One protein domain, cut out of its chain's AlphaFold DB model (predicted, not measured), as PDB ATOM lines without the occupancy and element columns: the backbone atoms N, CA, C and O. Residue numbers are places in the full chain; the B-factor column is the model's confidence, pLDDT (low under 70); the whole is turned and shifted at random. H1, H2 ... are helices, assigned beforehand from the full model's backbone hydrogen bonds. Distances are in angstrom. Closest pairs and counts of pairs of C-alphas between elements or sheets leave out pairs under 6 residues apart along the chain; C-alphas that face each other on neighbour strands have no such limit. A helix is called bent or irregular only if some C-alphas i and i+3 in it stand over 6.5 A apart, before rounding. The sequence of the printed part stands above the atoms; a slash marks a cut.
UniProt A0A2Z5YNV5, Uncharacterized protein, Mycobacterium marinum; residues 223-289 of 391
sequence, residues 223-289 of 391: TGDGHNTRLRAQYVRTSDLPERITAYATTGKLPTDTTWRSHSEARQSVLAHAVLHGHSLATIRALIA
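This is residues 223 to 289 of the 391 residues of an uncharacterized protein of Mycobacterium marinum (UniProt A0A2Z5YNV5). The longest helix, H2, runs through the middle of a small, only just elongated domain, with the shorter helix H1 laid crosswise on it and a third, H3, near its closing residues beyond a tight turn. A long stretch with no named element, residues 223 to 242, winds past the end of H2 at Leu 276 before it reaches H1, and a second loop, residues 252 to 262, swings out to Thr 256 between H1 and H2; these two stretches hold the ends of the longest distance in the domain. The printed part has 67 residues with three named helices, H1, H2 and H3 in that order, and no named strand; 31 residues are in named elements, which is under half. The class is all helix, with the named elements H1, H2 and H3 all helices. The whole is only just compact, close to loose, with a radius of gyration of the C-alphas of 12.8 A, and its C-alphas span 38 by 25 by 16 A.

The longest helix is H2, residues 263 to 276. H1, residues 243 to 251, touches H2, with 9 pairs of C-alphas within 8 A. The closest C-alphas of H1 and H2 are those of Ile 245 and Val 270, 5.8 A apart, and the centres of the two helices are 10.3 A apart. Their lines stand at a steep tilt of 64 degrees, and they run opposite ways. H3, residues 281 to 288, is close to H2 but not clearly touching, with 1 pair of C-alphas within 8 A. That closest pair is Ala 274 and Ile 284, whose C-alphas are 7.5 A apart. The centres of H2 and H3 are 13.1 A apart, and their lines stand at a steep tilt of 52 degrees, opposite ways. H3 touches no helix, and H1 and H3 are apart. In the backbones of H1, H2 and H3 every O i to N i+4 pair is within hydrogen-bond range.

H2 runs from His 263, with its C-alpha at (-37.006, 34.589, -19.756), to Leu 276, with its C-alpha at (-27.604, 17.937, -25.336). It has 14 residues and is 19.9 A long from first to last C-alpha. H1 has 9 residues and measures 12.0 A; it begins at Glu 243, whose C-alpha is at (-34.397, 28.071, -34.696), and ends at Thr 251. H3 has 8 residues and measures 10.5 A; it begins at Leu 281 and ends at Ile 288, whose C-alpha is at (-21.459, 33.914, -22.588). Before H1, residues 226 to 228 and 233 to 235 are short helix runs without a name. The C-alphas of residues 223 to 242 lie 9 to 20 A from the mean of the C-alphas.

The two C-alphas farthest apart are those of Asp 225 and Thr 256, 39.2 A apart. The first and last printed C-alphas, those of Thr 223 and Ala 289, are 23.6 A apart. The printed part has no cut and runs from residue 223 to residue 289 of a full chain of 391 residues. The link from H1 to H2 is long, with 11 residues between the helices, and the link from H2 to H3 is tight, with 4 residues between them. No helix is bent or irregular. The mean pLDDT of the printed part is 85.9, and the model's confidence is low, under 70, at one printed residue, Ala 289.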
ATOM      1  N   THR A 223     -18.164  12.465 -20.046       90.44
ATOM      2  CA  THR A 223     -16.706  12.462 -20.219       90.44
ATOM      3  C   THR A 223     -16.140  13.831 -19.854       90.44
ATOM      4  O   THR A 223     -16.848  14.839 -19.940       90.44
ATOM      5  N   GLY A 224     -14.865  13.870 -19.473       88.12
ATOM      6  CA  GLY A 224     -14.207  15.050 -18.913       88.12
ATOM      7  C   GLY A 224     -14.383  15.161 -17.399       88.12
ATOM      8  O   GLY A 224     -15.109  14.385 -16.782       88.12
ATOM      9  N   ASP A 225     -13.697  16.137 -16.820       85.31
ATOM     10  CA  ASP A 225     -13.636  16.405 -15.388       85.31
ATOM     11  C   ASP A 225     -14.082  17.839 -15.067       85.31
ATOM     12  O   ASP A 225     -14.064  18.738 -15.914       85.31
ATOM     13  N   GLY A 226     -14.544  18.061 -13.833       87.81
ATOM     14  CA  GLY A 226     -14.911  19.384 -13.324       87.81
ATOM     15  C   GLY A 226     -15.767  20.200 -14.303       87.81
ATOM     16  O   GLY A 226     -16.849  19.784 -14.722       87.81
ATOM     17  N   HIS A 227     -15.272  21.376 -14.698       87.81
ATOM     18  CA  HIS A 227     -15.952  22.287 -15.626       87.81
ATOM     19  C   HIS A 227     -15.942  21.836 -17.099       87.81
ATOM     20  O   HIS A 227     -16.677  22.409 -17.907       87.81
ATOM     21  N   ASN A 228     -15.153  20.818 -17.447       90.12
ATOM     22  CA  ASN A 228     -15.062  20.231 -18.785       90.12
ATOM     23  C   ASN A 228     -15.961  19.002 -18.978       90.12
ATOM     24  O   ASN A 228     -16.057  18.493 -20.099       90.12
ATOM     25  N   THR A 229     -16.646  18.568 -17.916       90.94
ATOM     26  CA  THR A 229     -17.634  17.486 -17.959       90.94
ATOM     27  C   THR A 229     -18.715  17.777 -19.004       90.94
ATOM     28  O   THR A 229     -19.341  18.841 -18.987       90.94
ATOM     29  N   ARG A 230     -18.936  16.832 -19.921       91.94
ATOM     30  CA  ARG A 230     -19.921  16.902 -21.014       91.94
ATOM     31  C   ARG A 230     -20.433  15.515 -21.402       91.94
ATOM     32  O   ARG A 230     -19.855  14.513 -20.995       91.94
ATOM     33  N   LEU A 231     -21.480  15.448 -22.227       89.81
ATOM     34  CA  LEU A 231     -21.947  14.184 -22.812       89.81
ATOM     35  C   LEU A 231     -20.872  13.560 -23.722       89.81
ATOM     36  O   LEU A 231     -20.194  14.266 -24.472       89.81
ATOM     37  N   ARG A 232     -20.728  12.230 -23.691       86.00
ATOM     38  CA  ARG A 232     -19.915  11.489 -24.672       86.00
ATOM     39  C   ARG A 232     -20.498  11.649 -26.066       86.00
ATOM     40  O   ARG A 232     -21.713  11.734 -26.213       86.00
ATOM     41  N   ALA A 233     -19.636  11.603 -27.082       84.88
ATOM     42  CA  ALA A 233     -20.009  11.828 -28.480       84.88
ATOM     43  C   ALA A 233     -21.213  10.982 -28.940       84.88
ATOM     44  O   ALA A 233     -22.087  11.496 -29.624       84.88
ATOM     45  N   GLN A 234     -21.315   9.728 -28.486       84.62
ATOM     46  CA  GLN A 234     -22.433   8.827 -28.800       84.62
ATOM     47  C   GLN A 234     -23.803   9.273 -28.247       84.62
ATOM     48  O   GLN A 234     -24.834   8.778 -28.690       84.62
ATOM     49  N   TYR A 235     -23.827  10.193 -27.278       84.62
ATOM     50  CA  TYR A 235     -25.041  10.745 -26.664       84.62
ATOM     51  C   TYR A 235     -25.281  12.212 -27.039       84.62
ATOM     52  O   TYR A 235     -26.254  12.814 -26.580       84.62
ATOM     53  N   VAL A 236     -24.399  12.797 -27.853       88.62
ATOM     54  CA  VAL A 236     -24.541  14.162 -28.356       88.62
ATOM     55  C   VAL A 236     -25.523  14.163 -29.521       88.62
ATOM     56  O   VAL A 236     -25.426  13.357 -30.444       88.62
ATOM     57  N   ARG A 237     -26.469  15.102 -29.501       87.31
ATOM     58  CA  ARG A 237     -27.345  15.344 -30.645       87.31
ATOM     59  C   ARG A 237     -26.556  15.996 -31.774       87.31
ATOM     60  O   ARG A 237     -25.897  17.014 -31.573       87.31
ATOM     61  N   THR A 238     -26.679  15.433 -32.968       83.19
ATOM     62  CA  THR A 238     -26.052  15.945 -34.194       83.19
ATOM     63  C   THR A 238     -26.985  16.810 -35.035       83.19
ATOM     64  O   THR A 238     -26.527  17.438 -35.982       83.19
ATOM     65  N   SER A 239     -28.279  16.848 -34.702       82.69
ATOM     66  CA  SER A 239     -29.251  17.719 -35.363       82.69
ATOM     67  C   SER A 239     -28.927  19.192 -35.129       82.69
ATOM     68  O   SER A 239     -28.342  19.542 -34.105       82.69
ATOM     69  N   ASP A 240     -29.399  20.066 -36.010       80.88
ATOM     70  CA  ASP A 240     -29.310  21.501 -35.761       80.88
ATOM     71  C   ASP A 240     -30.127  21.915 -34.531       80.88
ATOM     72  O   ASP A 240     -31.111  21.270 -34.135       80.88
ATOM     73  N   LEU A 241     -29.695  23.007 -33.901       80.69
ATOM     74  CA  LEU A 241     -30.442  23.623 -32.815       80.69
ATOM     75  C   LEU A 241     -31.761  24.172 -33.375       80.69
ATOM     76  O   LEU A 241     -31.736  24.850 -34.402       80.69
ATOM     77  N   PRO A 242     -32.909  23.950 -32.708       87.19
ATOM     78  CA  PRO A 242     -34.161  24.539 -33.163       87.19
ATOM     79  C   PRO A 242     -34.033  26.062 -33.273       87.19
ATOM     80  O   PRO A 242     -33.535  26.697 -32.342       87.19
ATOM     81  N   GLU A 243     -34.535  26.642 -34.363       85.75
ATOM     82  CA  GLU A 243     -34.397  28.071 -34.696       85.75
ATOM     83  C   GLU A 243     -34.747  28.989 -33.520       85.75
ATOM     84  O   GLU A 243     -33.995  29.893 -33.167       85.75
ATOM     85  N   ARG A 244     -35.839  28.680 -32.818       87.06
ATOM     86  CA  ARG A 244     -36.291  29.405 -31.623       87.06
ATOM     87  C   ARG A 244     -35.271  29.450 -30.478       87.06
ATOM     88  O   ARG A 244     -35.229  30.423 -29.728       87.06
ATOM     89  N   ILE A 245     -34.473  28.395 -30.309       87.62
ATOM     90  CA  ILE A 245     -33.411  28.328 -29.296       87.62
ATOM     91  C   ILE A 245     -32.274  29.253 -29.711       87.62
ATOM     92  O   ILE A 245     -31.825  30.053 -28.894       87.62
ATOM     93  N   THR A 246     -31.864  29.185 -30.977       86.06
ATOM     94  CA  THR A 246     -30.820  30.038 -31.553       86.06
ATOM     95  C   THR A 246     -31.219  31.512 -31.489       86.06
ATOM     96  O   THR A 246     -30.478  32.321 -30.940       86.06
ATOM     97  N   ALA A 247     -32.433  31.856 -31.927       85.56
ATOM     98  CA  ALA A 247     -32.953  33.219 -31.905       85.56
ATOM     99  C   ALA A 247     -32.952  33.820 -30.491       85.56
ATOM    100  O   ALA A 247     -32.478  34.943 -30.294       85.56
ATOM    101  N   TYR A 248     -33.419  33.072 -29.483       89.31
ATOM    102  CA  TYR A 248     -33.386  33.538 -28.093       89.31
ATOM    103  C   TYR A 248     -31.957  33.627 -27.547       89.31
ATOM    104  O   TYR A 248     -31.635  34.573 -26.835       89.31
ATOM    105  N   ALA A 249     -31.089  32.665 -27.863       86.69
ATOM    106  CA  ALA A 249     -29.710  32.665 -27.385       86.69
ATOM    107  C   ALA A 249     -28.894  33.843 -27.950       86.69
ATOM    108  O   ALA A 249     -28.038  34.377 -27.248       86.69
ATOM    109  N   THR A 250     -29.193  34.283 -29.175       84.31
ATOM    110  CA  THR A 250     -28.544  35.435 -29.817       84.31
ATOM    111  C   THR A 250     -29.142  36.773 -29.382       84.31
ATOM    112  O   THR A 250     -28.403  37.724 -29.150       84.31
ATOM    113  N   THR A 251     -30.470  36.873 -29.266       84.12
ATOM    114  CA  THR A 251     -31.152  38.170 -29.066       84.12
ATOM    115  C   THR A 251     -31.615  38.425 -27.633       84.12
ATOM    116  O   THR A 251     -31.893  39.566 -27.271       84.12
ATOM    117  N   GLY A 252     -31.776  37.374 -26.825       85.12
ATOM    118  CA  GLY A 252     -32.400  37.434 -25.503       85.12
ATOM    119  C   GLY A 252     -33.902  37.753 -25.510       85.12
ATOM    120  O   GLY A 252     -34.493  37.865 -24.434       85.12
ATOM    121  N   LYS A 253     -34.531  37.901 -26.685       85.81
ATOM    122  CA  LYS A 253     -35.944  38.281 -26.831       85.81
ATOM    123  C   LYS A 253     -36.838  37.049 -26.820       85.81
ATOM    124  O   LYS A 253     -36.586  36.087 -27.543       85.81
ATOM    125  N   LEU A 254     -37.887  37.077 -25.997       85.50
ATOM    126  CA  LEU A 254     -38.890  36.014 -25.996       85.50
ATOM    127  C   LEU A 254     -39.651  35.998 -27.331       85.50
ATOM    128  O   LEU A 254     -39.949  37.070 -27.861       85.50
ATOM    129  N   PRO A 255     -39.968  34.807 -27.866       82.38
ATOM    130  CA  PRO A 255     -40.837  34.693 -29.026       82.38
ATOM    131  C   PRO A 255     -42.240  35.206 -28.679       82.38
ATOM    132  O   PRO A 255     -42.654  35.195 -27.519       82.38
ATOM    133  N   THR A 256     -42.969  35.653 -29.698       80.56
ATOM    134  CA  THR A 256     -44.369  36.083 -29.570       80.56
ATOM    135  C   THR A 256     -45.311  34.905 -29.330       80.56
ATOM    136  O   THR A 256     -46.406  35.085 -28.799       80.56
ATOM    137  N   ASP A 257     -44.877  33.690 -29.674       76.88
ATOM    138  CA  ASP A 257     -45.565  32.470 -29.288       76.88
ATOM    139  C   ASP A 257     -45.415  32.221 -27.775       76.88
ATOM    140  O   ASP A 257     -44.365  32.415 -27.163       76.88
ATOM    141  N   THR A 258     -46.484  31.781 -27.114       76.44
ATOM    142  CA  THR A 258     -46.504  31.566 -25.656       76.44
ATOM    143  C   THR A 258     -45.709  30.324 -25.220       76.44
ATOM    144  O   THR A 258     -46.017  29.710 -24.195       76.44
ATOM    145  N   THR A 259     -44.717  29.892 -26.004       80.50
ATOM    146  CA  THR A 259     -43.971  28.648 -25.777       80.50
ATOM    147  C   THR A 259     -43.121  28.711 -24.513       80.50
ATOM    148  O   THR A 259     -42.930  27.694 -23.844       80.50
ATOM    149  N   TRP A 260     -42.634  29.901 -24.151       88.06
ATOM    150  CA  TRP A 260     -42.007  30.145 -22.857       88.06
ATOM    151  C   TRP A 260     -42.771  31.211 -22.091       88.06
ATOM    152  O   TRP A 260     -43.015  32.300 -22.597       88.06
ATOM    153  N   ARG A 261     -43.091  30.919 -20.828       83.25
ATOM    154  CA  ARG A 261     -43.836  31.842 -19.961       83.25
ATOM    155  C   ARG A 261     -42.948  32.915 -19.331       83.25
ATOM    156  O   ARG A 261     -43.450  33.814 -18.667       83.25
ATOM    157  N   SER A 262     -41.623  32.778 -19.448       82.69
ATOM    158  CA  SER A 262     -40.649  33.718 -18.884       82.69
ATOM    159  C   SER A 262     -39.256  33.569 -19.507       82.69
ATOM    160  O   SER A 262     -38.880  32.491 -19.973       82.69
ATOM    161  N   HIS A 263     -38.431  34.614 -19.389       86.50
ATOM    162  CA  HIS A 263     -37.006  34.589 -19.756       86.50
ATOM    163  C   HIS A 263     -36.206  33.512 -19.014       86.50
ATOM    164  O   HIS A 263     -35.223  32.979 -19.527       86.50
ATOM    165  N   SER A 264     -36.591  33.177 -17.783       79.56
ATOM    166  CA  SER A 264     -35.920  32.122 -17.019       79.56
ATOM    167  C   SER A 264     -36.152  30.744 -17.637       79.56
ATOM    168  O   SER A 264     -35.218  29.953 -17.712       79.56
ATOM    169  N   GLU A 265     -37.359  30.480 -18.137       80.50
ATOM    170  CA  GLU A 265     -37.676  29.236 -18.843       80.50
ATOM    171  C   GLU A 265     -36.942  29.147 -20.187       80.50
ATOM    172  O   GLU A 265     -36.348  28.116 -20.497       80.50
ATOM    173  N   ALA A 266     -36.886  30.254 -20.930       87.25
ATOM    174  CA  ALA A 266     -36.145  30.335 -22.185       87.25
ATOM    175  C   ALA A 266     -34.631  30.123 -21.994       87.25
ATOM    176  O   ALA A 266     -34.031  29.299 -22.684       87.25
ATOM    177  N   ARG A 267     -34.016  30.763 -20.986       88.56
ATOM    178  CA  ARG A 267     -32.597  30.545 -20.634       88.56
ATOM    179  C   ARG A 267     -32.306  29.096 -20.257       88.56
ATOM    180  O   ARG A 267     -31.311  28.539 -20.703       88.56
ATOM    181  N   GLN A 268     -33.177  28.473 -19.464       87.44
ATOM    182  CA  GLN A 268     -33.034  27.055 -19.125       87.44
ATOM    183  C   GLN A 268     -33.139  26.164 -20.366       87.44
ATOM    184  O   GLN A 268     -32.379  25.209 -20.493       87.44
ATOM    185  N   SER A 269     -34.018  26.507 -21.312       88.25
ATOM    186  CA  SER A 269     -34.133  25.795 -22.585       88.25
ATOM    187  C   SER A 269     -32.851  25.889 -23.419       88.25
ATOM    188  O   SER A 269     -32.421  24.875 -23.962       88.25
ATOM    189  N   VAL A 270     -32.218  27.066 -23.492       90.06
ATOM    190  CA  VAL A 270     -30.924  27.249 -24.177       90.06
ATOM    191  C   VAL A 270     -29.833  26.397 -23.533       90.06
ATOM    192  O   VAL A 270     -29.139  25.667 -24.233       90.06
ATOM    193  N   LEU A 271     -29.713  26.432 -22.202       90.44
ATOM    194  CA  LEU A 271     -28.706  25.649 -21.478       90.44
ATOM    195  C   LEU A 271     -28.915  24.140 -21.648       90.44
ATOM    196  O   LEU A 271     -27.957  23.411 -21.889       90.44
ATOM    197  N   ALA A 272     -30.163  23.671 -21.571       89.69
ATOM    198  CA  ALA A 272     -30.489  22.263 -21.774       89.69
ATOM    199  C   ALA A 272     -30.115  21.794 -23.187       89.69
ATOM    200  O   ALA A 272     -29.521  20.730 -23.346       89.69
ATOM    201  N   HIS A 273     -30.407  22.605 -24.207       90.75
ATOM    202  CA  HIS A 273     -29.988  22.314 -25.573       90.75
ATOM    203  C   HIS A 273     -28.460  22.327 -25.710       90.75
ATOM    204  O   HIS A 273     -27.909  21.375 -26.247       90.75
ATOM    205  N   ALA A 274     -27.752  23.310 -25.151       89.44
ATOM    206  CA  ALA A 274     -26.290  23.333 -25.193       89.44
ATOM    207  C   ALA A 274     -25.670  22.042 -24.615       89.44
ATOM    208  O   ALA A 274     -24.784  21.449 -25.229       89.44
ATOM    209  N   VAL A 275     -26.188  21.544 -23.488       91.88
ATOM    210  CA  VAL A 275     -25.730  20.276 -22.897       91.88
ATOM    211  C   VAL A 275     -26.027  19.083 -23.811       91.88
ATOM    212  O   VAL A 275     -25.145  18.256 -24.024       91.88
ATOM    213  N   LEU A 276     -27.231  19.004 -24.393       91.25
ATOM    214  CA  LEU A 276     -27.604  17.937 -25.336       91.25
ATOM    215  C   LEU A 276     -26.741  17.929 -26.608       91.25
ATOM    216  O   LEU A 276     -26.588  16.879 -27.229       91.25
ATOM    217  N   HIS A 277     -26.158  19.072 -26.966       90.12
ATOM    218  CA  HIS A 277     -25.199  19.221 -28.063       90.12
ATOM    219  C   HIS A 277     -23.731  19.126 -27.603       90.12
ATOM    220  O   HIS A 277     -22.815  19.453 -28.352       90.12
ATOM    221  N   GLY A 278     -23.487  18.631 -26.385       91.06
ATOM    222  CA  GLY A 278     -22.152  18.277 -25.903       91.06
ATOM    223  C   GLY A 278     -21.337  19.434 -25.328       91.06
ATOM    224  O   GLY A 278     -20.139  19.266 -25.106       91.06
ATOM    225  N   HIS A 279     -21.937  20.595 -25.056       91.88
ATOM    226  CA  HIS A 279     -21.208  21.687 -24.415       91.88
ATOM    227  C   HIS A 279     -20.945  21.400 -22.929       91.88
ATOM    228  O   HIS A 279     -21.839  20.982 -22.191       91.88
ATOM    229  N   SER A 280     -19.716  21.676 -22.486       93.62
ATOM    230  CA  SER A 280     -19.352  21.697 -21.067       93.62
ATOM    231  C   SER A 280     -19.658  23.059 -20.441       93.62
ATOM    232  O   SER A 280     -19.902  24.050 -21.139       93.62
ATOM    233  N   LEU A 281     -19.586  23.146 -19.111       88.50
ATOM    234  CA  LEU A 281     -19.724  24.422 -18.407       88.50
ATOM    235  C   LEU A 281     -18.658  25.438 -18.849       88.50
ATOM    236  O   LEU A 281     -18.973  26.619 -18.991       88.50
ATOM    237  N   ALA A 282     -17.421  24.996 -19.093       88.12
ATOM    238  CA  ALA A 282     -16.349  25.850 -19.599       88.12
ATOM    239  C   ALA A 282     -16.691  26.432 -20.982       88.12
ATOM    240  O   ALA A 282     -16.583  27.642 -21.179       88.12
ATOM    241  N   THR A 283     -17.186  25.605 -21.910       89.38
ATOM    242  CA  THR A 283     -17.583  26.074 -23.248       89.38
ATOM    243  C   THR A 283     -18.787  27.012 -23.184       89.38
ATOM    244  O   THR A 283     -18.792  28.040 -23.850       89.38
ATOM    245  N   ILE A 284     -19.787  26.713 -22.348       88.94
ATOM    246  CA  ILE A 284     -20.954  27.588 -22.158       88.94
ATOM    247  C   ILE A 284     -20.522  28.947 -21.596       88.94
ATOM    248  O   ILE A 284     -20.971  29.980 -22.081       88.94
ATOM    249  N   ARG A 285     -19.622  28.974 -20.607       86.12
ATOM    250  CA  ARG A 285     -19.088  30.226 -20.050       86.12
ATOM    251  C   ARG A 285     -18.313  31.034 -21.088       86.12
ATOM    252  O   ARG A 285     -18.502  32.244 -21.149       86.12
ATOM    253  N   ALA A 286     -17.499  30.382 -21.919       82.56
ATOM    254  CA  ALA A 286     -16.779  31.045 -23.004       82.56
ATOM    255  C   ALA A 286     -17.735  31.689 -24.025       82.56
ATOM    256  O   ALA A 286     -17.488  32.803 -24.469       82.56
ATOM    257  N   LEU A 287     -18.856  31.026 -24.330       77.50
ATOM    258  CA  LEU A 287     -19.896  31.544 -25.230       77.50
ATOM    259  C   LEU A 287     -20.719  32.699 -24.633       77.50
ATOM    260  O   LEU A 287     -21.373  33.422 -25.377       77.50
ATOM    261  N   ILE A 288     -20.721  32.857 -23.306       75.19
ATOM    262  CA  ILE A 288     -21.459  33.914 -22.588       75.19
ATOM    263  C   ILE A 288     -20.546  35.112 -22.251       75.19
ATOM    264  O   ILE A 288     -21.038  36.189 -21.913       75.19
ATOM    265  N   ALA A 289     -19.221  34.951 -22.321       61.38
ATOM    266  CA  ALA A 289     -18.273  35.983 -21.913       61.38
ATOM    267  C   ALA A 289     -18.330  37.235 -22.822       61.38
ATOM    268  O   ALA A 289     -18.576  37.119 -24.024       61.38
TER     269      ALA A 289